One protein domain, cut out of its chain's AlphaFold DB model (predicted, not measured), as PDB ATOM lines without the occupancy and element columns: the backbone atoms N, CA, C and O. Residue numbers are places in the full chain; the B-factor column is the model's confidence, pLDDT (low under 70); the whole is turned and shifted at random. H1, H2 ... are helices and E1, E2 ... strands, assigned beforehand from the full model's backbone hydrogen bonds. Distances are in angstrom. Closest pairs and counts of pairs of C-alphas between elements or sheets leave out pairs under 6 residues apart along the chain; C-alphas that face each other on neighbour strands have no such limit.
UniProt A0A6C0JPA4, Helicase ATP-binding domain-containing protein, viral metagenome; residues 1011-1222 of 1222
ATOM      1  N   LYS A1011      40.525 -33.273 102.455       76.44
ATOM      2  CA  LYS A1011      40.965 -33.058 101.066       76.44
ATOM      3  C   LYS A1011      42.157 -32.106 100.933       76.44
ATOM      4  O   LYS A1011      42.559 -31.777  99.820       76.44
ATOM      5  N   LEU A1012      42.787 -31.680 102.033       82.19
ATOM      6  CA  LEU A1012      43.913 -30.736 101.980       82.19
ATOM      7  C   LEU A1012      45.070 -31.223 101.090       82.19
ATOM      8  O   LEU A1012      45.664 -30.441 100.344       82.19
ATOM      9  N   LEU A1013      45.393 -32.519 101.145       82.69
ATOM     10  CA  LEU A1013      46.483 -33.110 100.360       82.69
ATOM     11  C   LEU A1013      46.150 -33.163  98.863       82.69
ATOM     12  O   LEU A1013      46.987 -32.781  98.042       82.69
ATOM     13  N   SER A1014      44.933 -33.580  98.510       80.94
ATOM     14  CA  SER A1014      44.472 -33.633  97.119       80.94
ATOM     15  C   SER A1014      44.328 -32.232  96.520       80.94
ATOM     16  O   SER A1014      44.820 -31.993  95.414       80.94
ATOM     17  N   ASN A1015      43.782 -31.278  97.279       86.94
ATOM     18  CA  ASN A1015      43.705 -29.872  96.887       86.94
ATOM     19  C   ASN A1015      45.101 -29.266  96.672       86.94
ATOM     20  O   ASN A1015      45.323 -28.580  95.680       86.94
ATOM     21  N   THR A1016      46.078 -29.566  97.539       88.75
ATOM     22  CA  THR A1016      47.461 -29.072  97.387       88.75
ATOM     23  C   THR A1016      48.083 -29.530  96.064       88.75
ATOM     24  O   THR A1016      48.711 -28.734  95.366       88.75
ATOM     25  N   ILE A1017      47.890 -30.793  95.682       88.50
ATOM     26  CA  ILE A1017      48.402 -31.327  94.410       88.50
ATOM     27  C   ILE A1017      47.700 -30.671  93.225       88.50
ATOM     28  O   ILE A1017      48.364 -30.261  92.272       88.50
ATOM     29  N   LEU A1018      46.373 -30.533  93.296       86.94
ATOM     30  CA  LEU A1018      45.587 -29.883  92.254       86.94
ATOM     31  C   LEU A1018      46.043 -28.434  92.040       86.94
ATOM     32  O   LEU A1018      46.276 -28.039  90.898       86.94
ATOM     33  N   ILE A1019      46.250 -27.680  93.122       89.94
ATOM     34  CA  ILE A1019      46.767 -26.306  93.098       89.94
ATOM     35  C   ILE A1019      48.130 -26.274  92.394       89.94
ATOM     36  O   ILE A1019      48.303 -25.568  91.401       89.94
ATOM     37  N   TYR A1020      49.093 -27.088  92.831       91.44
ATOM     38  CA  TYR A1020      50.440 -27.077  92.252       91.44
ATOM     39  C   TYR A1020      50.482 -27.437  90.764       91.44
ATOM     40  O   TYR A1020      51.331 -26.906  90.047       91.44
ATOM     41  N   LEU A1021      49.600 -28.329  90.304       88.25
ATOM     42  CA  LEU A1021      49.517 -28.754  88.904       88.25
ATOM     43  C   LEU A1021      48.689 -27.805  88.023       88.25
ATOM     44  O   LEU A1021      48.855 -27.829  86.805       88.25
ATOM     45  N   SER A1022      47.820 -26.979  88.611       87.56
ATOM     46  CA  SER A1022      46.932 -26.074  87.861       87.56
ATOM     47  C   SER A1022      47.514 -24.671  87.672       87.56
ATOM     48  O   SER A1022      47.166 -23.979  86.717       87.56
ATOM     49  N   PHE A1023      48.418 -24.235  88.552       89.56
ATOM     50  CA  PHE A1023      49.097 -22.949  88.408       89.56
ATOM     51  C   PHE A1023      50.171 -22.979  87.306       89.56
ATOM     52  O   PHE A1023      50.909 -23.952  87.146       89.56
ATOM     53  N   ASN A1024      50.302 -21.867  86.581       89.06
ATOM     54  CA  ASN A1024      51.419 -21.591  85.680       89.06
ATOM     55  C   ASN A1024      52.232 -20.397  86.209       89.06
ATOM     56  O   ASN A1024      51.802 -19.700  87.130       89.06
ATOM     57  N   SER A1025      53.406 -20.139  85.630       87.88
ATOM     58  CA  SER A1025      54.310 -19.076  86.105       87.88
ATOM     59  C   SER A1025      53.671 -17.684  86.187       87.88
ATOM     60  O   SER A1025      54.005 -16.904  87.078       87.88
ATOM     61  N   GLU A1026      52.746 -17.355  85.283       86.94
ATOM     62  CA  GLU A1026      52.073 -16.053  85.278       86.94
ATOM     63  C   GLU A1026      50.972 -15.983  86.343       86.94
ATOM     64  O   GLU A1026      50.924 -15.016  87.107       86.94
ATOM     65  N   THR A1027      50.116 -17.008  86.433       87.69
ATOM     66  CA  THR A1027      49.035 -17.049  87.432       87.69
ATOM     67  C   THR A1027      49.585 -17.124  88.852       87.69
ATOM     68  O   THR A1027      49.066 -16.446  89.734       87.69
ATOM     69  N   TYR A1028      50.693 -17.841  89.065       91.00
ATOM     70  CA  TYR A1028      51.374 -17.903  90.359       91.00
ATOM     71  C   TYR A1028      51.957 -16.553  90.767       91.00
ATOM     72  O   TYR A1028      51.703 -16.098  91.876       91.00
ATOM     73  N   THR A1029      52.661 -15.868  89.859       88.44
ATOM     74  CA  THR A1029      53.236 -14.541  90.143       88.44
ATOM     75  C   THR A1029      52.146 -13.520  90.479       88.44
ATOM     76  O   THR A1029      52.286 -12.744  91.423       88.44
ATOM     77  N   LYS A1030      51.033 -13.522  89.735       88.94
ATOM     78  CA  LYS A1030      49.890 -12.649  90.032       88.94
ATOM     79  C   LYS A1030      49.266 -12.987  91.394       88.94
ATOM     80  O   LYS A1030      48.975 -12.069  92.157       88.94
ATOM     81  N   PHE A1031      49.125 -14.273  91.720       91.75
ATOM     82  CA  PHE A1031      48.575 -14.732  92.998       91.75
ATOM     83  C   PHE A1031      49.451 -14.323  94.187       91.75
ATOM     84  O   PHE A1031      48.965 -13.646  95.086       91.75
ATOM     85  N   VAL A1032      50.751 -14.641  94.185       92.19
ATOM     86  CA  VAL A1032      51.644 -14.285  95.307       92.19
ATOM     87  C   VAL A1032      51.756 -12.772  95.497       92.19
ATOM     88  O   VAL A1032      51.818 -12.302  96.631       92.19
ATOM     89  N   ASN A1033      51.701 -11.993  94.411       89.38
ATOM     90  CA  ASN A1033      51.646 -10.534  94.493       89.38
ATOM     91  C   ASN A1033      50.370 -10.048  95.188       89.38
ATOM     92  O   ASN A1033      50.458  -9.139  96.009       89.38
ATOM     93  N   ASN A1034      49.211 -10.643  94.886       89.06
ATOM     94  CA  ASN A1034      47.956 -10.321  95.564       89.06
ATOM     95  C   ASN A1034      48.020 -10.696  97.054       89.06
ATOM     96  O   ASN A1034      47.766  -9.857  97.910       89.06
ATOM     97  N   ILE A1035      48.457 -11.919  97.371       92.69
ATOM     98  CA  ILE A1035      48.545 -12.419  98.753       92.69
ATOM     99  C   ILE A1035      49.475 -11.572  99.632       92.69
ATOM    100  O   ILE A1035      49.193 -11.378 100.810       92.69
ATOM    101  N   ILE A1036      50.589 -11.075  99.085       91.81
ATOM    102  CA  ILE A1036      51.580 -10.303  99.853       91.81
ATOM    103  C   ILE A1036      51.185  -8.824  99.985       91.81
ATOM    104  O   ILE A1036      51.503  -8.194 100.994       91.81
ATOM    105  N   LYS A1037      50.517  -8.246  98.977       87.75
ATOM    106  CA  LYS A1037      50.171  -6.812  98.955       87.75
ATOM    107  C   LYS A1037      48.813  -6.497  99.580       87.75
ATOM    108  O   LYS A1037      48.608  -5.366 100.015       87.75
ATOM    109  N   THR A1038      47.901  -7.461  99.615       84.25
ATOM    110  CA  THR A1038      46.548  -7.277 100.146       84.25
ATOM    111  C   THR A1038      46.520  -7.582 101.641       84.25
ATOM    112  O   THR A1038      47.170  -8.510 102.119       84.25
ATOM    113  N   ASN A1039      45.760  -6.790 102.400       83.06
ATOM    114  CA  ASN A1039      45.503  -7.066 103.812       83.06
ATOM    115  C   ASN A1039      44.890  -8.466 103.947       83.06
ATOM    116  O   ASN A1039      43.851  -8.741 103.349       83.06
ATOM    117  N   TYR A1040      45.509  -9.329 104.750       84.62
ATOM    118  CA  TYR A1040      45.116 -10.727 104.881       84.62
ATOM    119  C   TYR A1040      43.649 -10.887 105.303       84.62
ATOM    120  O   TYR A1040      42.960 -11.787 104.828       84.62
ATOM    121  N   ASN A1041      43.125  -9.967 106.121       82.31
ATOM    122  CA  ASN A1041      41.725  -9.984 106.556       82.31
ATOM    123  C   ASN A1041      40.730  -9.693 105.419       82.31
ATOM    124  O   ASN A1041      39.570 -10.083 105.531       82.31
ATOM    125  N   LEU A1042      41.178  -9.039 104.342       83.06
ATOM    126  CA  LEU A1042      40.375  -8.707 103.159       83.06
ATOM    127  C   LEU A1042      40.466  -9.768 102.050       83.06
ATOM    128  O   LEU A1042      39.761  -9.662 101.049       83.06
ATOM    129  N   LEU A1043      41.327 -10.783 102.197       83.50
ATOM    130  CA  LEU A1043      41.430 -11.876 101.228       83.50
ATOM    131  C   LEU A1043      40.188 -12.775 101.277       83.50
ATOM    132  O   LEU A1043      39.655 -13.056 102.356       83.50
ATOM    133  N   LYS A1044      39.768 -13.277 100.109       86.06
ATOM    134  CA  LYS A1044      38.708 -14.291 100.006       86.06
ATOM    135  C   LYS A1044      39.150 -15.564 100.740       86.06
ATOM    136  O   LYS A1044      40.335 -15.896 100.761       86.06
ATOM    137  N   GLU A1045      38.205 -16.302 101.323       83.56
ATOM    138  CA  GLU A1045      38.517 -17.552 102.041       83.56
ATOM    139  C   GLU A1045      39.213 -18.586 101.137       83.56
ATOM    140  O   GLU A1045      40.088 -19.322 101.590       83.56
ATOM    141  N   GLU A1046      38.902 -18.578  99.837       84.81
ATOM    142  CA  GLU A1046      39.573 -19.411  98.831       84.81
ATOM    143  C   GLU A1046      41.056 -19.043  98.671       84.81
ATOM    144  O   GLU A1046      41.922 -19.918  98.687       84.81
ATOM    145  N   ASP A1047      41.371 -17.746  98.606       88.25
ATOM    146  CA  ASP A1047      42.743 -17.246  98.477       88.25
ATOM    147  C   ASP A1047      43.574 -17.553  99.728       88.25
ATOM    148  O   ASP A1047      44.733 -17.963  99.621       88.25
ATOM    149  N   LYS A1048      42.970 -17.422 100.919       89.75
ATOM    150  CA  LYS A1048      43.595 -17.822 102.191       89.75
ATOM    151  C   LYS A1048      43.888 -19.321 102.218       89.75
ATOM    152  O   LYS A1048      44.976 -19.732 102.624       89.75
ATOM    153  N   TYR A1049      42.948 -20.143 101.751       89.38
ATOM    154  CA  TYR A1049      43.126 -21.592 101.682       89.38
ATOM    155  C   TYR A1049      44.263 -21.985 100.727       89.38
ATOM    156  O   TYR A1049      45.155 -22.751 101.101       89.38
ATOM    157  N   ILE A1050      44.301 -21.402  99.524       90.50
ATOM    158  CA  ILE A1050      45.374 -21.638  98.547       90.50
ATOM    159  C   ILE A1050      46.726 -21.151  99.097       90.50
ATOM    160  O   ILE A1050      47.737 -21.852  98.969       90.50
ATOM    161  N   ALA A1051      46.763 -19.996  99.770       91.62
ATOM    162  CA  ALA A1051      47.970 -19.482 100.413       91.62
ATOM    163  C   ALA A1051      48.480 -20.431 101.510       91.62
ATOM    164  O   ALA A1051      49.676 -20.728 101.557       91.62
ATOM    165  N   LYS A1052      47.583 -21.007 102.320       90.50
ATOM    166  CA  LYS A1052      47.925 -22.034 103.317       90.50
ATOM    167  C   LYS A1052      48.527 -23.285 102.668       90.50
ATOM    168  O   LYS A1052      49.540 -23.789 103.157       90.50
ATOM    169  N   CYS A1053      47.974 -23.762 101.548       90.19
ATOM    170  CA  CYS A1053      48.547 -24.877 100.780       90.19
ATOM    171  C   CYS A1053      49.978 -24.573 100.303       90.19
ATOM    172  O   CYS A1053      50.881 -25.393 100.492       90.19
ATOM    173  N   PHE A1054      50.215 -23.384  99.740       94.06
ATOM    174  CA  PHE A1054      51.549 -22.961  99.308       94.06
ATOM    175  C   PHE A1054      52.518 -22.778 100.479       94.06
ATOM    176  O   PHE A1054      53.662 -23.230 100.402       94.06
ATOM    177  N   PHE A1055      52.084 -22.172 101.584       92.94
ATOM    178  CA  PHE A1055      52.905 -22.010 102.781       92.94
ATOM    179  C   PHE A1055      53.335 -23.359 103.358       92.94
ATOM    180  O   PHE A1055      54.527 -23.564 103.574       92.94
ATOM    181  N   ASN A1056      52.409 -24.312 103.517       90.19
ATOM    182  CA  ASN A1056      52.722 -25.652 104.024       90.19
ATOM    183  C   ASN A1056      53.760 -26.375 103.154       90.19
ATOM    184  O   ASN A1056      54.574 -27.149 103.653       90.19
ATOM    185  N   GLN A1057      53.768 -26.078 101.853       90.88
ATOM    186  CA  GLN A1057      54.750 -26.581 100.898       90.88
ATOM    187  C   GLN A1057      55.980 -25.670 100.729       90.88
ATOM    188  O   GLN A1057      56.805 -25.904  99.848       90.88
ATOM    189  N   GLY A1058      56.163 -24.664 101.583       90.50
ATOM    190  CA  GLY A1058      57.321 -23.771 101.591       90.50
ATOM    191  C   GLY A1058      57.340 -22.712 100.490       90.50
ATOM    192  O   GLY A1058      58.290 -21.940 100.422       90.50
ATOM    193  N   ALA A1059      56.317 -22.617  99.649       93.94
ATOM    194  CA  ALA A1059      56.270 -21.633  98.575       93.94
ATOM    195  C   ALA A1059      56.097 -20.191  99.085       93.94
ATOM    196  O   ALA A1059      56.712 -19.289  98.531       93.94
ATOM    197  N   LEU A1060      55.353 -19.958 100.169       94.94
ATOM    198  CA  LEU A1060      55.235 -18.633 100.803       94.94
ATOM    199  C   LEU A1060      56.137 -18.506 102.036       94.94
ATOM    200  O   LEU A1060      56.479 -19.504 102.671       94.94
ATOM    201  N   ILE A1061      56.523 -17.273 102.378       93.19
ATOM    202  CA  ILE A1061      57.345 -16.936 103.549       93.19
ATOM    203  C   ILE A1061      56.510 -16.111 104.516       93.19
ATOM    204  O   ILE A1061      56.058 -15.016 104.178       93.19
ATOM    205  N   HIS A1062      56.319 -16.628 105.724       91.25
ATOM    206  CA  HIS A1062      55.526 -15.976 106.758       91.25
ATOM    207  C   HIS A1062      56.337 -14.875 107.458       91.25
ATOM    208  O   HIS A1062      57.544 -15.025 107.672       91.25
ATOM    209  N   LYS A1063      55.691 -13.778 107.880       88.56
ATOM    210  CA  LYS A1063      56.381 -12.628 108.509       88.56
ATOM    211  C   LYS A1063      57.261 -12.999 109.707       88.56
ATOM    212  O   LYS A1063      58.323 -12.416 109.912       88.56
ATOM    213  N   ASN A1064      56.849 -14.013 110.468       85.69
ATOM    214  CA  ASN A1064      57.556 -14.478 111.667       85.69
ATOM    215  C   ASN A1064      58.864 -15.228 111.364       85.69
ATOM    216  O   ASN A1064      59.664 -15.432 112.276       85.69
ATOM    217  N   GLU A1065      59.116 -15.627 110.113       86.00
ATOM    218  CA  GLU A1065      60.365 -16.298 109.730       86.00
ATOM    219  C   GLU A1065      61.563 -15.329 109.682       86.00
ATOM    220  O   GLU A1065      62.715 -15.766 109.732       86.00
ATOM    221  N   LEU A1066      61.311 -14.010 109.655       85.25
ATOM    222  CA  LEU A1066      62.327 -12.957 109.692       85.25
ATOM    223  C   LEU A1066      61.953 -11.843 110.680       85.25
ATOM    224  O   LEU A1066      61.065 -11.035 110.425       85.25
ATOM    225  N   LYS A1067      62.729 -11.698 111.764       77.75
ATOM    226  CA  LYS A1067      62.511 -10.662 112.801       77.75
ATOM    227  C   LYS A1067      62.429  -9.229 112.260       77.75
ATOM    228  O   LYS A1067      61.765  -8.395 112.855       77.75
ATOM    229  N   LEU A1068      63.095  -8.921 111.145       73.56
ATOM    230  CA  LEU A1068      63.055  -7.581 110.541       73.56
ATOM    231  C   LEU A1068      61.644  -7.194 110.057       73.56
ATOM    232  O   LEU A1068      61.335  -6.009 109.965       73.56
ATOM    233  N   TYR A1069      60.797  -8.186 109.773       71.50
ATOM    234  CA  TYR A1069      59.440  -8.001 109.271       71.50
ATOM    235  C   TYR A1069      58.367  -8.092 110.362       71.50
ATOM    236  O   TYR A1069      57.212  -7.775 110.094       71.50
ATOM    237  N   SER A1070      58.730  -8.411 111.612       65.38
ATOM    238  CA  SER A1070      57.782  -8.399 112.738       65.38
ATOM    239  C   SER A1070      57.325  -6.987 113.132       65.38
ATOM    240  O   SER A1070      56.477  -6.843 114.002       65.38
ATOM    241  N   LYS A1071      57.919  -5.944 112.531       65.62
ATOM    242  CA  LYS A1071      57.524  -4.536 112.690       65.62
ATOM    243  C   LYS A1071      56.318  -4.141 111.822       65.62
ATOM    244  O   LYS A1071      55.751  -3.078 112.051       65.62
ATOM    245  N   TYR A1072      55.991  -4.927 110.792       66.38
ATOM    246  CA  TYR A1072      54.874  -4.639 109.888       66.38
ATOM    247  C   TYR A1072      53.548  -5.124 110.498       66.38
ATOM    248  O   TYR A1072      53.546  -6.031 111.327       66.38
ATOM    249  N   SER A1073      52.440  -4.483 110.105       69.19
ATOM    250  CA  SER A1073      51.092  -4.663 110.677       69.19
ATOM    251  C   SER A1073      50.667  -6.132 110.835       69.19
ATOM    252  O   SER A1073      51.018  -6.988 110.018       69.19
ATOM    253  N   ASP A1074      49.833  -6.414 111.844       67.88
ATOM    254  CA  ASP A1074      49.219  -7.734 112.044       67.88
ATOM    255  C   ASP A1074      48.451  -8.228 110.813       67.88
ATOM    256  O   ASP A1074      48.423  -9.426 110.548       67.88
ATOM    257  N   ASN A1075      47.962  -7.289 110.008       77.12
ATOM    258  CA  ASN A1075      47.209  -7.497 108.776       77.12
ATOM    259  C   ASN A1075      48.029  -8.053 107.592       77.12
ATOM    260  O   ASN A1075      47.457  -8.335 106.543       77.12
ATOM    261  N   ILE A1076      49.354  -8.184 107.717       82.06
ATOM    262  CA  ILE A1076      50.224  -8.823 106.717       82.06
ATOM    263  C   ILE A1076      50.641 -10.190 107.257       82.06
ATOM    264  O   ILE A1076      51.230 -10.267 108.336       82.06
ATOM    265  N   GLU A1077      50.373 -11.265 106.516       88.50
ATOM    266  CA  GLU A1077      50.737 -12.630 106.930       88.50
ATOM    267  C   GLU A1077      52.010 -13.131 106.230       88.50
ATOM    268  O   GLU A1077      52.925 -13.660 106.874       88.50
ATOM    269  N   TYR A1078      52.128 -12.873 104.925       92.62
ATOM    270  CA  TYR A1078      53.249 -13.309 104.091       92.62
ATOM    271  C   TYR A1078      54.090 -12.127 103.597       92.62
ATOM    272  O   TYR A1078      53.568 -11.073 103.250       92.62
ATOM    273  N   ILE A1079      55.411 -12.308 103.561       92.75
ATOM    274  CA  ILE A1079      56.404 -11.248 103.278       92.75
ATOM    275  C   ILE A1079      57.271 -11.541 102.050       92.75
ATOM    276  O   ILE A1079      58.157 -10.766 101.698       92.75
ATOM    277  N   GLY A1080      57.061 -12.688 101.414       93.94
ATOM    278  CA  GLY A1080      57.844 -13.142 100.276       93.94
ATOM    279  C   GLY A1080      57.447 -14.545  99.844       93.94
ATOM    280  O   GLY A1080      56.596 -15.179 100.469       93.94
ATOM    281  N   TYR A1081      58.075 -15.031  98.780       94.75
ATOM    282  CA  TYR A1081      57.798 -16.347  98.217       94.75
ATOM    283  C   TYR A1081      59.034 -16.962  97.545       94.75
ATOM    284  O   TYR A1081      59.965 -16.258  97.155       94.75
ATOM    285  N   PHE A1082      59.031 -18.283  97.401       92.31
ATOM    286  CA  PHE A1082      59.895 -19.031  96.491       92.31
ATOM    287  C   PHE A1082      59.180 -19.208  95.154       92.31
ATOM    288  O   PHE A1082      57.979 -19.500  95.127       92.31
ATOM    289  N   ASP A1083      59.900 -19.085  94.041       88.25
ATOM    290  CA  ASP A1083      59.329 -19.437  92.742       88.25
ATOM    291  C   ASP A1083      59.211 -20.966  92.616       88.25
ATOM    292  O   ASP A1083      60.212 -21.676  92.531       88.25
ATOM    293  N   ILE A1084      57.978 -21.490  92.609       90.12
ATOM    294  CA  ILE A1084      57.713 -22.934  92.474       90.12
ATOM    295  C   ILE A1084      58.117 -23.485  91.100       90.12
ATOM    296  O   ILE A1084      58.160 -24.702  90.925       90.12
ATOM    297  N   PHE A1085      58.412 -22.608  90.133       88.50
ATOM    298  CA  PHE A1085      58.907 -22.976  88.812       88.50
ATOM    299  C   PHE A1085      60.425 -22.827  88.657       88.50
ATOM    300  O   PHE A1085      60.944 -23.114  87.573       88.50
ATOM    301  N   ASP A1086      61.142 -22.439  89.718       83.44
ATOM    302  CA  ASP A1086      62.602 -22.385  89.754       83.44
ATOM    303  C   ASP A1086      63.199 -23.488  90.642       83.44
ATOM    304  O   ASP A1086      62.973 -23.587  91.848       83.44
ATOM    305  N   ILE A1087      64.044 -24.312  90.028       78.12
ATOM    306  CA  ILE A1087      64.710 -25.447  90.675       78.12
ATOM    307  C   ILE A1087      65.827 -24.969  91.613       78.12
ATOM    308  O   ILE A1087      66.176 -25.672  92.565       78.12
ATOM    309  N   ASN A1088      66.383 -23.773  91.384       76.25
ATOM    310  CA  ASN A1088      67.452 -23.222  92.221       76.25
ATOM    311  C   ASN A1088      66.955 -22.737  93.588       76.25
ATOM    312  O   ASN A1088      67.783 -22.563  94.492       76.25
ATOM    313  N   SER A1089      65.626 -22.650  93.756       69.44
ATOM    314  CA  SER A1089      64.935 -22.197  94.963       69.44
ATOM    315  C   SER A1089      65.257 -20.741  95.316       69.44
ATOM    316  O   SER A1089      65.560 -20.446  96.473       69.44
ATOM    317  N   ASP A1090      65.198 -19.836  94.336       78.44
ATOM    318  CA  ASP A1090      65.376 -18.402  94.571       78.44
ATOM    319  C   ASP A1090      64.237 -17.825  95.438       78.44
ATOM    320  O   ASP A1090      63.054 -18.134  95.255       78.44
ATOM    321  N   ILE A1091      64.604 -16.978  96.407       87.81
ATOM    322  CA  ILE A1091      63.663 -16.323  97.327       87.81
ATOM    323  C   ILE A1091      63.404 -14.895  96.864       87.81
ATOM    324  O   ILE A1091      64.338 -14.106  96.758       87.81
ATOM    325  N   ASN A1092      62.138 -14.523  96.710       90.31
ATOM    326  CA  ASN A1092      61.704 -13.157  96.443       90.31
ATOM    327  C   ASN A1092      61.053 -12.569  97.699       90.31
ATOM    328  O   ASN A1092      59.915 -12.903  98.030       90.31
ATOM    329  N   LEU A1093      61.766 -11.688  98.410       92.62
ATOM    330  CA  LEU A1093      61.208 -10.941  99.545       92.62
ATOM    331  C   LEU A1093      60.600  -9.625  99.080       92.62
ATOM    332  O   LEU A1093      61.207  -8.917  98.278       92.62
ATOM    333  N   TYR A1094      59.430  -9.278  99.603       90.69
ATOM    334  CA  TYR A1094      58.783  -8.014  99.294       90.69
ATOM    335  C   TYR A1094      59.278  -6.911 100.221       90.69
ATOM    336  O   TYR A1094      59.121  -6.981 101.437       90.69
ATOM    337  N   ASP A1095      59.872  -5.876  99.641       84.12
ATOM    338  CA  ASP A1095      60.206  -4.658 100.359       84.12
ATOM    339  C   ASP A1095      58.960  -3.763 100.402       84.12
ATOM    340  O   ASP A1095      58.640  -3.091  99.421       84.12
ATOM    341  N   PHE A1096      58.245  -3.784 101.531       80.38
ATOM    342  CA  PHE A1096      57.040  -2.973 101.742       80.38
ATOM    343  C   PHE A1096      57.322  -1.465 101.707       80.38
ATOM    344  O   PHE A1096      56.423  -0.704 101.368       80.38
ATOM    345  N   ASP A1097      58.554  -1.032 102.005       77.31
ATOM    346  CA  ASP A1097      58.928   0.386 101.990       77.31
ATOM    347  C   ASP A1097      59.197   0.877 100.550       77.31
ATOM    348  O   ASP A1097      59.008   2.052 100.240       77.31
ATOM    349  N   GLN A1098      59.652  -0.014  99.657       76.38
ATOM    350  CA  GLN A1098      59.984   0.299  98.254       76.38
ATOM    351  C   GLN A1098      58.995  -0.270  97.226       76.38
ATOM    352  O   GLN A1098      59.220  -0.132  96.023       76.38
ATOM    353  N   GLU A1099      57.947  -0.948  97.693       80.88
ATOM    354  CA  GLU A1099      56.903  -1.614  96.904       80.88
ATOM    355  C   GLU A1099      57.420  -2.549  95.793       80.88
ATOM    356  O   GLU A1099      56.810  -2.704  94.727       80.88
ATOM    357  N   ARG A1100      58.555  -3.215  96.031       84.38
ATOM    358  CA  ARG A1100      59.200  -4.095  95.044       84.38
ATOM    359  C   ARG A1100      59.721  -5.386  95.655       84.38
ATOM    360  O   ARG A1100      60.131  -5.424  96.811       84.38
ATOM    361  N   PHE A1101      59.771  -6.438  94.842       85.19
ATOM    362  CA  PHE A1101      60.427  -7.685  95.226       85.19
ATOM    363  C   PHE A1101      61.943  -7.583  95.065       85.19
ATOM    364  O   PHE A1101      62.455  -7.091  94.058       85.19
ATOM    365  N   LYS A1102      62.658  -8.086  96.067       88.81
ATOM    366  CA  LYS A1102      64.098  -8.298  96.068       88.81
ATOM    367  C   LYS A1102      64.363  -9.801  96.001       88.81
ATOM    368  O   LYS A1102      64.095 -10.518  96.965       88.81
ATOM    369  N   SER A1103      64.931 -10.252  94.886       86.12
ATOM    370  CA  SER A1103      65.472 -11.608  94.771       86.12
ATOM    371  C   SER A1103      66.702 -11.743  95.670       86.12
ATOM    372  O   SER A1103      67.595 -10.893  95.637       86.12
ATOM    373  N   LEU A1104      66.745 -12.795  96.480       84.31
ATOM    374  CA  LEU A1104      67.854 -13.124  97.364       84.31
ATOM    375  C   LEU A1104      68.726 -14.215  96.749       84.31
ATOM    376  O   LEU A1104      68.236 -15.220  96.244       84.31
ATOM    377  N   SER A1105      70.032 -14.030  96.865       72.38
ATOM    378  CA  SER A1105      71.056 -15.017  96.552       72.38
ATOM    379  C   SER A1105      71.316 -15.954  97.736       72.38
ATOM    380  O   SER A1105      71.104 -15.594  98.894       72.38
ATOM    381  N   LYS A1106      71.905 -17.129  97.473       74.25
ATOM    382  CA  LYS A1106      72.314 -18.088  98.523       74.25
ATOM    383  C   LYS A1106      73.312 -17.517  99.547       74.25
ATOM    384  O   LYS A1106      73.469 -18.083 100.625       74.25
ATOM    385  N   SER A1107      73.992 -16.413  99.222       72.12
ATOM    386  CA  SER A1107      74.912 -15.693 100.117       72.12
ATOM    387  C   SER A1107      74.245 -14.642 101.010       72.12
ATOM    388  O   SER A1107      74.893 -14.142 101.934       72.12
ATOM    389  N   ASP A1108      72.984 -14.287 100.754       80.88
ATOM    390  CA  ASP A1108      72.268 -13.296 101.552       80.88
ATOM    391  C   ASP A1108      71.893 -13.855 102.929       80.88
ATOM    392  O   ASP A1108      71.502 -15.015 103.089       80.88
ATOM    393  N   LYS A1109      72.002 -13.017 103.964       82.25
ATOM    394  CA  LYS A1109      71.728 -13.431 105.350       82.25
ATOM    395  C   LYS A1109      70.272 -13.838 105.540       82.25
ATOM    396  O   LYS A1109      69.993 -14.777 106.279       82.25
ATOM    397  N   GLU A1110      69.356 -13.140 104.881       84.94
ATOM    398  CA  GLU A1110      67.926 -13.424 104.889       84.94
ATOM    399  C   GLU A1110      67.640 -14.795 104.266       84.94
ATOM    400  O   GLU A1110      66.876 -15.564 104.845       84.94
ATOM    401  N   PHE A1111      68.329 -15.147 103.171       87.44
ATOM    402  CA  PHE A1111      68.219 -16.463 102.538       87.44
ATOM    403  C   PHE A1111      68.642 -17.572 103.503       87.44
ATOM    404  O   PHE A1111      67.881 -18.507 103.744       87.44
ATOM    405  N   LEU A1112      69.827 -17.439 104.109       86.31
ATOM    406  CA  LEU A1112      70.353 -18.409 105.078       86.31
ATOM    407  C   LEU A1112      69.464 -18.529 106.323       86.31
ATOM    408  O   LEU A1112      69.301 -19.615 106.874       86.31
ATOM    409  N   THR A1113      68.862 -17.423 106.764       88.00
ATOM    410  CA  THR A1113      67.961 -17.410 107.923       88.00
ATOM    411  C   THR A1113      66.674 -18.176 107.620       88.00
ATOM    412  O   THR A1113      66.314 -19.067 108.388       88.00
ATOM    413  N   ILE A1114      66.020 -17.890 106.486       87.88
ATOM    414  CA  ILE A1114      64.786 -18.575 106.067       87.88
ATOM    415  C   ILE A1114      65.040 -20.077 105.888       87.88
ATOM    416  O   ILE A1114      64.310 -20.892 106.445       87.88
ATOM    417  N   THR A1115      66.098 -20.464 105.168       88.25
ATOM    418  CA  THR A1115      66.382 -21.883 104.899       88.25
ATOM    419  C   THR A1115      66.799 -22.650 106.155       88.25
ATOM    420  O   THR A1115      66.340 -23.772 106.344       88.25
ATOM    421  N   SER A1116      67.564 -22.044 107.077       86.75
ATOM    422  CA  SER A1116      67.956 -22.686 108.351       86.75
ATOM    423  C   SER A1116      66.780 -22.986 109.297       86.75
ATOM    424  O   SER A1116      66.823 -23.945 110.075       86.75
ATOM    425  N   ASN A1117      65.704 -22.197 109.216       84.62
ATOM    426  CA  ASN A1117      64.493 -22.388 110.018       84.62
ATOM    427  C   ASN A1117      63.526 -23.417 109.404       84.62
ATOM    428  O   ASN A1117      62.578 -23.843 110.066       84.62
ATOM    429  N   ARG A1118      63.791 -23.865 108.175       90.56
ATOM    430  CA  ARG A1118      62.988 -24.827 107.414       90.56
ATOM    431  C   ARG A1118      63.624 -26.225 107.415       90.56
ATOM    432  O   ARG A1118      64.795 -26.390 107.745       90.56
ATOM    433  N   LYS A1119      62.835 -27.260 107.121       89.56
ATOM    434  CA  LYS A1119      63.294 -28.636 106.864       89.56
ATOM    435  C   LYS A1119      63.627 -28.745 105.376       89.56
ATOM    436  O   LYS A1119      62.761 -28.496 104.541       89.56
ATOM    437  N   GLU A1120      64.868 -29.087 105.046       89.44
ATOM    438  CA  GLU A1120      65.285 -29.350 103.664       89.44
ATOM    439  C   GLU A1120      64.897 -30.777 103.258       89.44
ATOM    440  O   GLU A1120      65.227 -31.739 103.954       89.44
ATOM    441  N   TYR A1121      64.194 -30.916 102.134       84.62
ATOM    442  CA  TYR A1121      63.913 -32.199 101.497       84.62
ATOM    443  C   TYR A1121      64.995 -32.503 100.465       84.62
ATOM    444  O   TYR A1121      65.143 -31.801  99.466       84.62
ATOM    445  N   ILE A1122      65.748 -33.572 100.707       81.06
ATOM    446  CA  ILE A1122      66.781 -34.055  99.792       81.06
ATOM    447  C   ILE A1122      66.128 -35.043  98.827       81.06
ATOM    448  O   ILE A1122      65.398 -35.937  99.251       81.06
ATOM    449  N   ILE A1123      66.398 -34.891  97.530       80.94
ATOM    450  CA  ILE A1123      65.978 -35.877  96.531       80.94
ATOM    451  C   ILE A1123      66.750 -37.179  96.801       80.94
ATOM    452  O   ILE A1123      67.984 -37.150  96.731       80.94
ATOM    453  N   PRO A1124      66.068 -38.293  97.131       78.50
ATOM    454  CA  PRO A1124      66.722 -39.535  97.502       78.50
ATOM    455  C   PRO A1124      67.408 -40.174  96.297       78.50
ATOM    456  O   PRO A1124      67.074 -39.931  95.133       78.50
ATOM    457  N   ASP A1125      68.393 -41.006  96.603       83.00
ATOM    458  CA  ASP A1125      69.085 -41.822  95.622       83.00
ATOM    459  C   ASP A1125      68.207 -43.029  95.266       83.00
ATOM    460  O   ASP A1125      68.103 -43.978  96.040       83.00
ATOM    461  N   MET A1126      67.534 -42.965  94.114       82.50
ATOM    462  CA  MET A1126      66.526 -43.953  93.705       82.50
ATOM    463  C   MET A1126      67.080 -45.374  93.528       82.50
ATOM    464  O   MET A1126      66.311 -46.332  93.590       82.50
ATOM    465  N   ASP A1127      68.399 -45.518  93.377       77.06
ATOM    466  CA  ASP A1127      69.082 -46.816  93.322       77.06
ATOM    467  C   ASP A1127      69.031 -47.554  94.679       77.06
ATOM    468  O   ASP A1127      69.226 -48.766  94.739       77.06
ATOM    469  N   LYS A1128      68.753 -46.834  95.778       79.31
ATOM    470  CA  LYS A1128      68.708 -47.361  97.157       79.31
ATOM    471  C   LYS A1128      67.299 -47.490  97.723       79.31
ATOM    472  O   LYS A1128      67.127 -48.012  98.823       79.31
ATOM    473  N   GLU A1129      66.301 -46.992  97.007       81.62
ATOM    474  CA  GLU A1129      64.912 -47.034  97.444       81.62
ATOM    475  C   GLU A1129      64.245 -48.326  96.969       81.62
ATOM    476  O   GLU A1129      64.515 -48.815  95.877       81.62
ATOM    477  N   SER A1130      63.355 -48.886  97.789       79.12
ATOM    478  CA  SER A1130      62.613 -50.115  97.470       79.12
ATOM    479  C   SER A1130      61.289 -49.872  96.742       79.12
ATOM    480  O   SER A1130      60.695 -50.820  96.234       79.12
ATOM    481  N   ILE A1131      60.818 -48.620  96.715       84.25
ATOM    482  CA  ILE A1131      59.574 -48.195  96.061       84.25
ATOM    483  C   ILE A1131      59.772 -46.847  95.360       84.25
ATOM    484  O   ILE A1131      60.643 -46.059  95.742       84.25
ATOM    485  N   SER A1132      58.936 -46.563  94.363       86.12
ATOM    486  CA  SER A1132      59.009 -45.353  93.536       86.12
ATOM    487  C   SER A1132      58.758 -44.067  94.340       86.12
ATOM    488  O   SER A1132      58.003 -44.099  95.303       86.12
ATOM    489  N   TYR A1133      59.312 -42.916  93.934       89.38
ATOM    490  CA  TYR A1133      59.024 -41.582  94.505       89.38
ATOM    491  C   TYR A1133      58.290 -40.691  93.507       89.38
ATOM    492  O   TYR A1133      58.435 -40.827  92.294       89.38
ATOM    493  N   GLY A1134      57.534 -39.729  94.016       90.25
ATOM    494  CA  GLY A1134      56.924 -38.678  93.217       90.25
ATOM    495  C   GLY A1134      57.795 -37.425  93.153       90.25
ATOM    496  O   GLY A1134      58.425 -37.046  94.137       90.25
ATOM    497  N   LEU A1135      57.770 -36.725  92.020       90.31
ATOM    498  CA  LEU A1135      58.384 -35.410  91.846       90.31
ATOM    499  C   LEU A1135      57.452 -34.494  91.045       90.31
ATOM    500  O   LEU A1135      57.160 -34.771  89.881       90.31
ATOM    501  N   ILE A1136      57.019 -33.381  91.637       90.06
ATOM    502  CA  ILE A1136      56.395 -32.279  90.896       90.06
ATOM    503  C   ILE A1136      57.518 -31.384  90.370       90.06
ATOM    504  O   ILE A1136      58.238 -30.756  91.144       90.06
ATOM    505  N   TYR A1137      57.683 -31.360  89.047       85.12
ATOM    506  CA  TYR A1137      58.807 -30.702  88.384       85.12
ATOM    507  C   TYR A1137      58.332 -29.661  87.362       85.12
ATOM    508  O   TYR A1137      57.476 -29.987  86.526       85.12
ATOM    509  N   PRO A1138      58.917 -28.450  87.349       86.75
ATOM    510  CA  PRO A1138      58.555 -27.428  86.383       86.75
ATOM    511  C   PRO A1138      59.054 -27.779  84.979       86.75
ATOM    512  O   PRO A1138      60.219 -28.092  84.750       86.75
ATOM    513  N   LYS A1139      58.158 -27.709  84.001       83.56
ATOM    514  CA  LYS A1139      58.438 -27.892  82.579       83.56
ATOM    515  C   LYS A1139      57.996 -26.639  81.841       83.56
ATOM    516  O   LYS A1139      56.885 -26.147  82.023       83.56
ATOM    517  N   LYS A1140      58.854 -26.156  80.953       80.94
ATOM    518  CA  LYS A1140      58.506 -25.061  80.054       80.94
ATOM    519  C   LYS A1140      57.567 -25.570  78.962       80.94
ATOM    520  O   LYS A1140      57.942 -26.459  78.197       80.94
ATOM    521  N   GLU A1141      56.371 -24.997  78.873       76.50
ATOM    522  CA  GLU A1141      55.401 -25.283  77.818       76.50
ATOM    523  C   GLU A1141      55.011 -23.968  77.127       76.50
ATOM    524  O   GLU A1141      54.409 -23.064  77.706       76.50
ATOM    525  N   LYS A1142      55.424 -23.812  75.862       74.12
ATOM    526  CA  LYS A1142      55.371 -22.529  75.133       74.12
ATOM    527  C   LYS A1142      56.137 -21.410  75.880       74.12
ATOM    528  O   LYS A1142      57.342 -21.534  76.107       74.12
ATOM    529  N   LYS A1143      55.463 -20.291  76.189       69.56
ATOM    530  CA  LYS A1143      56.007 -19.106  76.881       69.56
ATOM    531  C   LYS A1143      55.811 -19.140  78.409       69.56
ATOM    532  O   LYS A1143      56.281 -18.217  79.062       69.56
ATOM    533  N   LEU A1144      55.160 -20.166  78.964       80.12
ATOM    534  CA  LEU A1144      54.854 -20.282  80.395       80.12
ATOM    535  C   LEU A1144      55.502 -21.545  80.984       80.12
ATOM    536  O   LEU A1144      55.706 -22.534  80.278       80.12
ATOM    537  N   ASN A1145      55.839 -21.519  82.272       85.38
ATOM    538  CA  ASN A1145      56.241 -22.728  82.994       85.38
ATOM    539  C   ASN A1145      55.010 -23.341  83.670       85.38
ATOM    540  O   ASN A1145      54.214 -22.616  84.265       85.38
ATOM    541  N   ILE A1146      54.870 -24.662  83.569       88.06
ATOM    542  CA  ILE A1146      53.833 -25.455  84.239       88.06
ATOM    543  C   ILE A1146      54.477 -26.592  85.028       88.06
ATOM    544  O   ILE A1146      55.568 -27.052  84.689       88.06
ATOM    545  N   ASN A1147      53.805 -27.088  86.056       89.56
ATOM    546  CA  ASN A1147      54.293 -28.221  86.831       89.56
ATOM    547  C   ASN A1147      53.782 -29.543  86.260       89.56
ATOM    548  O   ASN A1147      52.611 -29.675  85.923       89.56
ATOM    549  N   ASN A1148      54.660 -30.541  86.172       89.12
ATOM    550  CA  ASN A1148      54.289 -31.906  85.809       89.12
ATOM    551  C   ASN A1148      54.573 -32.862  86.959       89.12
ATOM    552  O   ASN A1148      55.661 -32.835  87.536       89.12
ATOM    553  N   PHE A1149      53.628 -33.761  87.229       91.62
ATOM    554  CA  PHE A1149      53.837 -34.863  88.154       91.62
ATOM    555  C   PHE A1149      54.583 -36.009  87.462       91.62
ATOM    556  O   PHE A1149      54.099 -36.617  86.499       91.62
ATOM    557  N   LYS A1150      55.789 -36.292  87.951       90.50
ATOM    558  CA  LYS A1150      56.658 -37.366  87.483       90.50
ATOM    559  C   LYS A1150      56.856 -38.428  88.554       90.50
ATOM    560  O   LYS A1150      56.874 -38.124  89.742       90.50
ATOM    561  N   ILE A1151      57.069 -39.657  88.104       87.75
ATOM    562  CA  ILE A1151      57.373 -40.810  88.942       87.75
ATOM    563  C   ILE A1151      58.826 -41.209  88.709       87.75
ATOM    564  O   ILE A1151      59.272 -41.394  87.572       87.75
ATOM    565  N   LEU A1152      59.566 -41.280  89.804       87.12
ATOM    566  CA  LEU A1152      60.931 -41.760  89.900       87.12
ATOM    567  C   LEU A1152      60.857 -43.235  90.299       87.12
ATOM    568  O   LEU A1152      60.388 -43.546  91.387       87.12
ATOM    569  N   THR A1153      61.270 -44.139  89.417       79.06
ATOM    570  CA  THR A1153      61.234 -45.590  89.657       79.06
ATOM    571  C   THR A1153      62.429 -46.042  90.500       79.06
ATOM    572  O   THR A1153      63.524 -45.511  90.322       79.06
ATOM    573  N   SER A1154      62.230 -47.014  91.392       73.81
ATOM    574  CA  SER A1154      63.284 -47.640  92.208       73.81
ATOM    575  C   SER A1154      64.071 -48.726  91.453       73.81
ATOM    576  O   SER A1154      63.480 -49.485  90.684       73.81
ATOM    577  N   GLY A1155      65.380 -48.846  91.717       66.00
ATOM    578  CA  GLY A1155      66.260 -49.920  91.210       66.00
ATOM    579  C   GLY A1155      67.183 -49.542  90.032       66.00
ATOM    580  O   GLY A1155      67.071 -48.463  89.464       66.00
ATOM    581  N   GLU A1156      68.081 -50.459  89.633       52.03
ATOM    582  CA  GLU A1156      69.226 -50.237  88.708       52.03
ATOM    583  C   GLU A1156      68.876 -49.936  87.226       52.03
ATOM    584  O   GLU A1156      69.732 -50.000  86.337       52.03
ATOM    585  N   SER A1157      67.624 -49.616  86.896       48.28
ATOM    586  CA  SER A1157      67.208 -49.454  85.494       48.28
ATOM    587  C   SER A1157      67.600 -48.086  84.909       48.28
ATOM    588  O   SER A1157      67.402 -47.026  85.500       48.28
ATOM    589  N   GLN A1158      68.160 -48.104  83.692       40.72
ATOM    590  CA  GLN A1158      68.659 -46.929  82.969       40.72
ATOM    591  C   GLN A1158      67.558 -45.889  82.681       40.72
ATOM    592  O   GLN A1158      66.804 -45.994  81.719       40.72
ATOM    593  N   GLY A1159      67.532 -44.832  83.496       43.50
ATOM    594  CA  GLY A1159      66.670 -43.659  83.339       43.50
ATOM    595  C   GLY A1159      67.070 -42.534  84.296       43.50
ATOM    596  O   GLY A1159      66.239 -41.999  85.022       43.50
ATOM    597  N   LYS A1160      68.373 -42.218  84.349       49.19
ATOM    598  CA  LYS A1160      69.003 -41.308  85.323       49.19
ATOM    599  C   LYS A1160      68.187 -40.019  85.550       49.19
ATOM    600  O   LYS A1160      68.066 -39.177  84.661       49.19
ATOM    601  N   LYS A1161      67.685 -39.861  86.780       53.12
ATOM    602  CA  LYS A1161      67.209 -38.624  87.443       53.12
ATOM    603  C   LYS A1161      66.028 -37.843  86.842       53.12
ATOM    604  O   LYS A1161      65.574 -36.905  87.488       53.12
ATOM    605  N   THR A1162      65.518 -38.164  85.650       56.97
ATOM    606  CA  THR A1162      64.538 -37.281  84.977       56.97
ATOM    607  C   THR A1162      63.069 -37.611  85.235       56.97
ATOM    608  O   THR A1162      62.248 -36.717  85.020       56.97
ATOM    609  N   GLY A1163      62.743 -38.817  85.719       73.75
ATOM    610  CA  GLY A1163      61.381 -39.276  86.035       73.75
ATOM    611  C   GLY A1163      60.441 -39.383  84.826       73.75
ATOM    612  O   GLY A1163      60.568 -38.648  83.845       73.75
ATOM    613  N   ILE A1164      59.457 -40.281  84.896       84.00
ATOM    614  CA  ILE A1164      58.450 -40.464  83.837       84.00
ATOM    615  C   ILE A1164      57.198 -39.664  84.198       84.00
ATOM    616  O   ILE A1164      56.727 -39.740  85.328       84.00
ATOM    617  N   VAL A1165      56.637 -38.897  83.258       87.12
ATOM    618  CA  VAL A1165      55.377 -38.165  83.489       87.12
ATOM    619  C   VAL A1165      54.263 -39.174  83.765       87.12
ATOM    620  O   VAL A1165      54.031 -40.057  82.941       87.12
ATOM    621  N   CYS A1166      53.562 -39.050  84.895       87.44
ATOM    622  CA  CYS A1166      52.626 -40.082  85.351       87.44
ATOM    623  C   CYS A1166      51.542 -40.411  84.306       87.44
ATOM    624  O   CYS A1166      51.233 -41.580  84.064       87.44
ATOM    625  N   GLU A1167      51.013 -39.395  83.618       85.25
ATOM    626  CA  GLU A1167      49.970 -39.572  82.596       85.25
ATOM    627  C   GLU A1167      50.461 -40.314  81.339       85.25
ATOM    628  O   GLU A1167      49.666 -40.917  80.610       85.25
ATOM    629  N   SER A1168      51.777 -40.319  81.101       86.25
ATOM    630  CA  SER A1168      52.402 -41.025  79.976       86.25
ATOM    631  C   SER A1168      52.629 -42.518  80.239       86.25
ATOM    632  O   SER A1168      52.863 -43.266  79.292       86.25
ATOM    633  N   LEU A1169      52.502 -42.976  81.491       82.25
ATOM    634  CA  LEU A1169      52.681 -44.385  81.839       82.25
ATOM    635  C   LEU A1169      51.608 -45.274  81.196       82.25
ATOM    636  O   LEU A1169      50.437 -44.896  81.034       82.25
ATOM    637  N   LEU A1170      52.013 -46.491  80.830       79.12
ATOM    638  CA  LEU A1170      51.089 -47.533  80.394       79.12
ATOM    639  C   LEU A1170      50.321 -48.083  81.599       79.12
ATOM    640  O   LEU A1170      50.823 -48.105  82.721       79.12
ATOM    641  N   LYS A1171      49.099 -48.568  81.364       75.06
ATOM    642  CA  LYS A1171      48.210 -49.053  82.430       75.06
ATOM    643  C   LYS A1171      48.857 -50.122  83.345       75.06
ATOM    644  O   LYS A1171      48.742 -49.962  84.555       75.06
ATOM    645  N   PRO A1172      49.614 -51.120  82.836       74.94
ATOM    646  CA  PRO A1172      50.309 -52.085  83.696       74.94
ATOM    647  C   PRO A1172      51.368 -51.447  84.605       74.94
ATOM    648  O   PRO A1172      51.550 -51.875  85.737       74.94
ATOM    649  N   GLN A1173      52.047 -50.393  84.139       78.00
ATOM    650  CA  GLN A1173      53.049 -49.676  84.935       78.00
ATOM    651  C   GLN A1173      52.387 -48.860  86.052       78.00
ATOM    652  O   GLN A1173      52.881 -48.842  87.174       78.00
ATOM    653  N   GLN A1174      51.236 -48.236  85.773       78.56
ATOM    654  CA  GLN A1174      50.439 -47.558  86.801       78.56
ATOM    655  C   GLN A1174      49.904 -48.551  87.847       78.56
ATOM    656  O   GLN A1174      49.912 -48.243  89.033       78.56
ATOM    657  N   GLU A1175      49.500 -49.758  87.436       78.06
ATOM    658  CA  GLU A1175      49.053 -50.823  88.348       78.06
ATOM    659  C   GLU A1175      50.170 -51.333  89.274       78.06
ATOM    660  O   GLU A1175      49.893 -51.651  90.430       78.06
ATOM    661  N   ILE A1176      51.429 -51.358  88.817       80.94
ATOM    662  CA  ILE A1176      52.591 -51.674  89.668       80.94
ATOM    663  C   ILE A1176      52.753 -50.616  90.768       80.94
ATOM    664  O   ILE A1176      52.842 -50.964  91.941       80.94
ATOM    665  N   ILE A1177      52.692 -49.332  90.413       84.38
ATOM    666  CA  ILE A1177      52.843 -48.230  91.378       84.38
ATOM    667  C   ILE A1177      51.676 -48.199  92.379       84.38
ATOM    668  O   ILE A1177      51.876 -47.955  93.566       84.38
ATOM    669  N   LEU A1178      50.452 -48.496  91.932       83.88
ATOM    670  CA  LEU A1178      49.295 -48.622  92.827       83.88
ATOM    671  C   LEU A1178      49.495 -49.742  93.861       83.88
ATOM    672  O   LEU A1178      49.135 -49.561  95.025       83.88
ATOM    673  N   LYS A1179      50.107 -50.867  93.461       83.00
ATOM    674  CA  LYS A1179      50.472 -51.958  94.378       83.00
ATOM    675  C   LYS A1179      51.590 -51.560  95.342       83.00
ATOM    676  O   LYS A1179      51.457 -51.847  96.523       83.00
ATOM    677  N   GLU A1180      52.635 -50.865  94.881       84.81
ATOM    678  CA  GLU A1180      53.731 -50.377  95.747       84.81
ATOM    679  C   GLU A1180      53.216 -49.536  96.925       84.81
ATOM    680  O   GLU A1180      53.752 -49.600  98.028       84.81
ATOM    681  N   TYR A1181      52.151 -48.766  96.696       84.56
ATOM    682  CA  TYR A1181      51.567 -47.855  97.679       84.56
ATOM    683  C   TYR A1181      50.315 -48.405  98.390       84.56
ATOM    684  O   TYR A1181      49.664 -47.656  99.130       84.56
ATOM    685  N   ASN A1182      49.972 -49.687  98.194       82.06
ATOM    686  CA  ASN A1182      48.752 -50.327  98.709       82.06
ATOM    687  C   ASN A1182      47.481 -49.493  98.440       82.06
ATOM    688  O   ASN A1182      46.697 -49.201  99.347       82.06
ATOM    689  N   ILE A1183      47.302 -49.048  97.195       81.56
ATOM    690  CA  ILE A1183      46.130 -48.281  96.761       81.56
ATOM    691  C   ILE A1183      45.138 -49.235  96.089       81.56
ATOM    692  O   ILE A1183      45.342 -49.663  94.952       81.56
ATOM    693  N   GLU A1184      44.034 -49.537  96.768       72.75
ATOM    694  CA  GLU A1184      42.931 -50.302  96.188       72.75
ATOM    695  C   GLU A1184      42.000 -49.379  95.390       72.75
ATOM    696  O   GLU A1184      41.301 -48.528  95.942       72.75
ATOM    697  N   ILE A1185      41.967 -49.543  94.065       68.94
ATOM    698  CA  ILE A1185      40.942 -48.902  93.236       68.94
ATOM    699  C   ILE A1185      39.694 -49.785  93.293       68.94
ATOM    700  O   ILE A1185      39.606 -50.796  92.595       68.94
ATOM    701  N   VAL A1186      38.727 -49.398  94.128       57.91
ATOM    702  CA  VAL A1186      37.396 -50.019  94.174       57.91
ATOM    703  C   VAL A1186      36.820 -50.056  92.753       57.91
ATOM    704  O   VAL A1186      36.877 -49.057  92.032       57.91
ATOM    705  N   LYS A1187      36.295 -51.213  92.322       54.41
ATOM    706  CA  LYS A1187      35.634 -51.390  91.016       54.41
ATOM    707  C   LYS A1187      34.320 -50.594  90.974       54.41
ATOM    708  O   LYS A1187      33.236 -51.157  91.076       54.41
ATOM    709  N   GLU A1188      34.409 -49.279  90.845       55.56
ATOM    710  CA  GLU A1188      33.257 -48.406  90.626       55.56
ATOM    711  C   GLU A1188      32.754 -48.518  89.177       55.56
ATOM    712  O   GLU A1188      33.511 -48.806  88.247       55.56
ATOM    713  N   LYS A1189      31.454 -48.265  88.963       49.50
ATOM    714  CA  LYS A1189      30.771 -48.368  87.655       49.50
ATOM    715  C   LYS A1189      31.339 -47.433  86.560       49.50
ATOM    716  O   LYS A1189      31.005 -47.619  85.392       49.50
ATOM    717  N   LYS A1190      32.201 -46.461  86.896       60.06
ATOM    718  CA  LYS A1190      32.933 -45.588  85.953       60.06
ATOM    719  C   LYS A1190      34.433 -45.916  85.969       60.06
ATOM    720  O   LYS A1190      35.058 -45.924  87.023       60.06
ATOM    721  N   LYS A1191      35.036 -46.144  84.792       67.44
ATOM    722  CA  LYS A1191      36.499 -46.290  84.650       67.44
ATOM    723  C   LYS A1191      37.180 -44.946  84.947       67.44
ATOM    724  O   LYS A1191      36.931 -43.991  84.217       67.44
ATOM    725  N   LYS A1192      38.051 -44.900  85.964       75.38
ATOM    726  CA  LYS A1192      38.866 -43.714  86.280       75.38
ATOM    727  C   LYS A1192      39.828 -43.373  85.137       75.38
ATOM    728  O   LYS A1192      40.387 -44.273  84.499       75.38
ATOM    729  N   THR A1193      40.023 -42.085  84.869       81.81
ATOM    730  CA  THR A1193      40.961 -41.593  83.846       81.81
ATOM    731  C   THR A1193      42.417 -41.725  84.315       81.81
ATOM    732  O   THR A1193      42.692 -41.808  85.512       81.81
ATOM    733  N   LYS A1194      43.391 -41.712  83.388       79.38
ATOM    734  CA  LYS A1194      44.824 -41.724  83.758       79.38
ATOM    735  C   LYS A1194      45.194 -40.558  84.684       79.38
ATOM    736  O   LYS A1194      45.992 -40.747  85.594       79.38
ATOM    737  N   LYS A1195      44.593 -39.385  84.468       81.31
ATOM    738  CA  LYS A1195      44.790 -38.181  85.286       81.31
ATOM    739  C   LYS A1195      44.254 -38.365  86.709       81.31
ATOM    740  O   LYS A1195      44.958 -38.065  87.666       81.31
ATOM    741  N   GLU A1196      43.060 -38.938  86.859       81.44
ATOM    742  CA  GLU A1196      42.490 -39.268  88.176       81.44
ATOM    743  C   GLU A1196      43.354 -40.279  88.938       81.44
ATOM    744  O   GLU A1196      43.606 -40.100  90.127       81.44
ATOM    745  N   ILE A1197      43.865 -41.308  88.255       83.06
ATOM    746  CA  ILE A1197      44.786 -42.288  88.853       83.06
ATOM    747  C   ILE A1197      46.087 -41.605  89.301       83.06
ATOM    748  O   ILE A1197      46.556 -41.847  90.410       83.06
ATOM    749  N   CYS A1198      46.648 -40.716  88.478       87.31
ATOM    750  CA  CYS A1198      47.850 -39.959  88.824       87.31
ATOM    751  C   CYS A1198      47.656 -39.030  90.025       87.31
ATOM    752  O   CYS A1198      48.547 -38.961  90.870       87.31
ATOM    753  N   ASN A1199      46.497 -38.381  90.149       84.75
ATOM    754  CA  ASN A1199      46.167 -37.570  91.321       84.75
ATOM    755  C   ASN A1199      46.068 -38.424  92.595       84.75
ATOM    756  O   ASN A1199      46.624 -38.035  93.618       84.75
ATOM    757  N   ILE A1200      45.449 -39.611  92.526       85.50
ATOM    758  CA  ILE A1200      45.366 -40.550  93.663       85.50
ATOM    759  C   ILE A1200      46.766 -41.023  94.091       85.50
ATOM    760  O   ILE A1200      47.071 -41.082  95.282       85.50
ATOM    761  N   ILE A1201      47.637 -41.341  93.125       87.50
ATOM    762  CA  ILE A1201      49.028 -41.736  93.396       87.50
ATOM    763  C   ILE A1201      49.790 -40.577  94.050       87.50
ATOM    764  O   ILE A1201      50.422 -40.777  95.086       87.50
ATOM    765  N   ALA A1202      49.707 -39.368  93.486       89.12
ATOM    766  CA  ALA A1202      50.344 -38.179  94.043       89.12
ATOM    767  C   ALA A1202      49.866 -37.898  95.478       89.12
ATOM    768  O   ALA A1202      50.688 -37.625  96.351       89.12
ATOM    769  N   GLU A1203      48.564 -38.020  95.750       87.56
ATOM    770  CA  GLU A1203      47.982 -37.790  97.078       87.56
ATOM    771  C   GLU A1203      48.533 -38.777  98.103       87.56
ATOM    772  O   GLU A1203      48.982 -38.382  99.183       87.56
ATOM    773  N   LYS A1204      48.579 -40.064  97.743       87.88
ATOM    774  CA  LYS A1204      49.151 -41.095  98.606       87.88
ATOM    775  C   LYS A1204      50.646 -40.874  98.839       87.88
ATOM    776  O   LYS A1204      51.092 -41.010  99.976       87.88
ATOM    777  N   MET A1205      51.399 -40.505  97.800       90.75
ATOM    778  CA  MET A1205      52.828 -40.188  97.897       90.75
ATOM    779  C   MET A1205      53.078 -38.983  98.809       90.75
ATOM    780  O   MET A1205      53.981 -39.035  99.639       90.75
ATOM    781  N   LEU A1206      52.263 -37.928  98.714       88.19
ATOM    782  CA  LEU A1206      52.371 -36.763  99.591       88.19
ATOM    783  C   LEU A1206      52.051 -37.124 101.045       88.19
ATOM    784  O   LEU A1206      52.777 -36.716 101.947       88.19
ATOM    785  N   LYS A1207      51.016 -37.946 101.264       85.81
ATOM    786  CA  LYS A1207      50.592 -38.405 102.594       85.81
ATOM    787  C   LYS A1207      51.682 -39.168 103.352       85.81
ATOM    788  O   LYS A1207      51.706 -39.104 104.576       85.81
ATOM    789  N   ILE A1208      52.556 -39.891 102.651       86.56
ATOM    790  CA  ILE A1208      53.651 -40.668 103.260       86.56
ATOM    791  C   ILE A1208      55.039 -40.030 103.065       86.56
ATOM    792  O   ILE A1208      56.048 -40.722 103.162       86.56
ATOM    793  N   GLU A1209      55.094 -38.725 102.770       86.38
ATOM    794  CA  GLU A1209      56.329 -37.950 102.541       86.38
ATOM    795  C   GLU A1209      57.237 -38.473 101.403       86.38
ATOM    796  O   GLU A1209      58.439 -38.210 101.383       86.38
ATOM    797  N   LYS A1210      56.668 -39.170 100.409       87.81
ATOM    798  CA  LYS A1210      57.365 -39.663  99.202       87.81
ATOM    799  C   LYS A1210      57.050 -38.875  97.923       87.81
ATOM    800  O   LYS A1210      57.399 -39.314  96.828       87.81
ATOM    801  N   LEU A1211      56.414 -37.707  98.039       90.44
ATOM    802  CA  LEU A1211      56.246 -36.737  96.950       90.44
ATOM    803  C   LEU A1211      57.125 -35.508  97.197       90.44
ATOM    804  O   LEU A1211      56.946 -34.795  98.181       90.44
ATOM    805  N   ILE A1212      58.036 -35.227  96.271       89.56
ATOM    806  CA  ILE A1212      58.911 -34.054  96.311       89.56
ATOM    807  C   ILE A1212      58.262 -32.926  95.513       89.56
ATOM    808  O   ILE A1212      57.915 -33.092  94.343       89.56
ATOM    809  N   ILE A1213      58.118 -31.765  96.149       90.44
ATOM    810  CA  ILE A1213      57.509 -30.564  95.568       90.44
ATOM    811  C   ILE A1213      58.449 -29.386  95.825       90.44
ATOM    812  O   ILE A1213      58.861 -29.196  96.969       90.44
ATOM    813  N   TYR A1214      58.762 -28.581  94.806       88.62
ATOM    814  CA  TYR A1214      59.554 -27.360  94.982       88.62
ATOM    815  C   TYR A1214      58.744 -26.235  95.663       88.62
ATOM    816  O   TYR A1214      57.539 -26.121  95.424       88.62
ATOM    817  N   PRO A1215      59.372 -25.399  96.512       91.25
ATOM    818  CA  PRO A1215      60.790 -25.420  96.906       91.25
ATOM    819  C   PRO A1215      61.135 -26.551  97.892       91.25
ATOM    820  O   PRO A1215      60.273 -27.056  98.611       91.25
ATOM    821  N   LEU A1216      62.419 -26.926  97.958       89.00
ATOM    822  CA  LEU A1216      62.899 -28.028  98.812       89.00
ATOM    823  C   LEU A1216      62.885 -27.700 100.316       89.00
ATOM    824  O   LEU A1216      62.915 -28.609 101.141       89.00
ATOM    825  N   TYR A1217      62.821 -26.422 100.692       90.81
ATOM    826  CA  TYR A1217      62.801 -25.975 102.087       90.81
ATOM    827  C   TYR A1217      61.359 -25.771 102.578       90.81
ATOM    828  O   TYR A1217      60.703 -24.797 102.198       90.81
ATOM    829  N   LYS A1218      60.875 -26.655 103.457       90.31
ATOM    830  CA  LYS A1218      59.508 -26.646 104.015       90.31
ATOM    831  C   LYS A1218      59.475 -26.055 105.433       90.31
ATOM    832  O   LYS A1218      60.402 -26.319 106.202       90.31
ATOM    833  N   PRO A1219      58.454 -25.277 105.832       88.50
ATOM    834  CA  PRO A1219      58.347 -24.788 107.206       88.50
ATOM    835  C   PRO A1219      58.236 -25.944 108.206       88.50
ATOM    836  O   PRO A1219      57.645 -26.984 107.923       88.50
ATOM    837  N   LYS A1220      58.808 -25.758 109.399       82.12
ATOM    838  CA  LYS A1220      58.636 -26.680 110.529       82.12
ATOM    839  C   LYS A1220      57.281 -26.389 111.175       82.12
ATOM    840  O   LYS A1220      57.196 -25.566 112.084       82.12
ATOM    841  N   ILE A1221      56.226 -26.994 110.640       68.38
ATOM    842  CA  ILE A1221      54.869 -26.894 111.188       68.38
ATOM    843  C   ILE A1221      54.854 -27.678 112.510       68.38
ATOM    844  O   ILE A1221      55.351 -28.805 112.551       68.38
ATOM    845  N   LYS A1222      54.392 -27.044 113.592       44.38
ATOM    846  CA  LYS A1222      54.238 -27.675 114.910       44.38
ATOM    847  C   LYS A1222      52.921 -28.417 115.015       44.38
ATOM    848  O   LYS A1222      51.927 -27.871 114.489       44.38
TER     849      LYS A1222
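What this domain is: This is residues 1011 to 1222 of the 1222 residues of the protein "Helicase ATP-binding domain-containing protein" of viral metagenome (UniProt A0A6C0JPA4). Two lobes follow each other along the longest axis: one holds the twisted sheet E1 E2 E3 E4 with H2 and H3 over one face and H4 over the other, and the second holds the sheet E7 E6 E8 with H1 and H6 over one face and H5 at the far end. H1 joins the lobes by packing on H3, and the short strand pair E5 and E9 packs on H3 and H4 through E9. The printed part has 212 residues, with six named helices and nine named strands in the order H1 H2 H3 E1 E2 E3 E4 H4 E5 E6 E7 H5 H6 E8 E9, a mixed class. The first sheet is antiparallel and the second mixed. The whole is compact, with a radius of gyration of the C-alphas of 18.5 A and spans of 56 by 39 by 39 A.

Where its parts are: H1, residues 1011 to 1022, begins at C-alpha 1011 (40.965, -33.058, 101.066). H2 is residues 1025 to 1037, 18.2 A long, and H3 is 1045 to 1056. E1 is 1060 to 1062, E2 1078 to 1082, E3 1091 to 1095 and E4 1100 to 1104. H4 is 1109 to 1117 and E5 1118 to 1120. E6, 1133 to 1141, is 23.6 A long and E7, 1144 to 1152, is 24.3 A. H5 is 1171 to 1180, H6 1194 to 1207, 20.0 A long, and E8 1211 to 1213. E9, 1217 to 1219, ends at C-alpha 1219 (58.347, -24.788, 107.206).

How they stand to each other: E1 E2 E3 E4 form a meander, each strand the antiparallel neighbour of the one before; N 1061 and O 1080 are 2.8 A apart, N 1092 and O 1081 2.8 A, and N 1102 and O 1093 2.8 A. H2 is over E2, along the strands, at a height over the sheet of 9.7 A. H3 is on the same face and H4 on the opposite face. H1 and H3 touch about perpendicular, at 88 degrees, with the C-alphas of Thr 1016 and Cys 1053 closest at 5.5 A. H1 and H6 are on the same face of E7 E6 E8, in two layers, helices on one face of a sheet. They touch at a steep tilt of 57 degrees, opposite ways, closest at the C-alphas of Ser 1014 and Glu 1203, 5.4 A. E6 and E7 form a hairpin, with N 1137 and O 1148 2.9 A apart, and E8 is parallel to E6, with N 1212 and O 1134 2.8 A apart. E5 and E9 are antiparallel, with N 1119 and O 1218 2.8 A apart. H5 and H6 only just touch, with 3 pairs of C-alphas within 8 A, closest at Leu 1178 and Ile 1201, 6.9 A. In H1 to H6 every O i to N i+4 pair is within hydrogen-bond range.

The domain as a whole: The C-alphas of Asp 1097 and Lys 1189, the two farthest apart, are 58.1 A apart. The printed part has no cut. The links E1 to E2, E5 to E6, E7 to H5 and H5 to H6 are long, and residues 1186 to 1192 stand free. The mean pLDDT of the printed part is 82.4; 24 residues are under 70, among them 1155 to 1162 and 1185 to 1191.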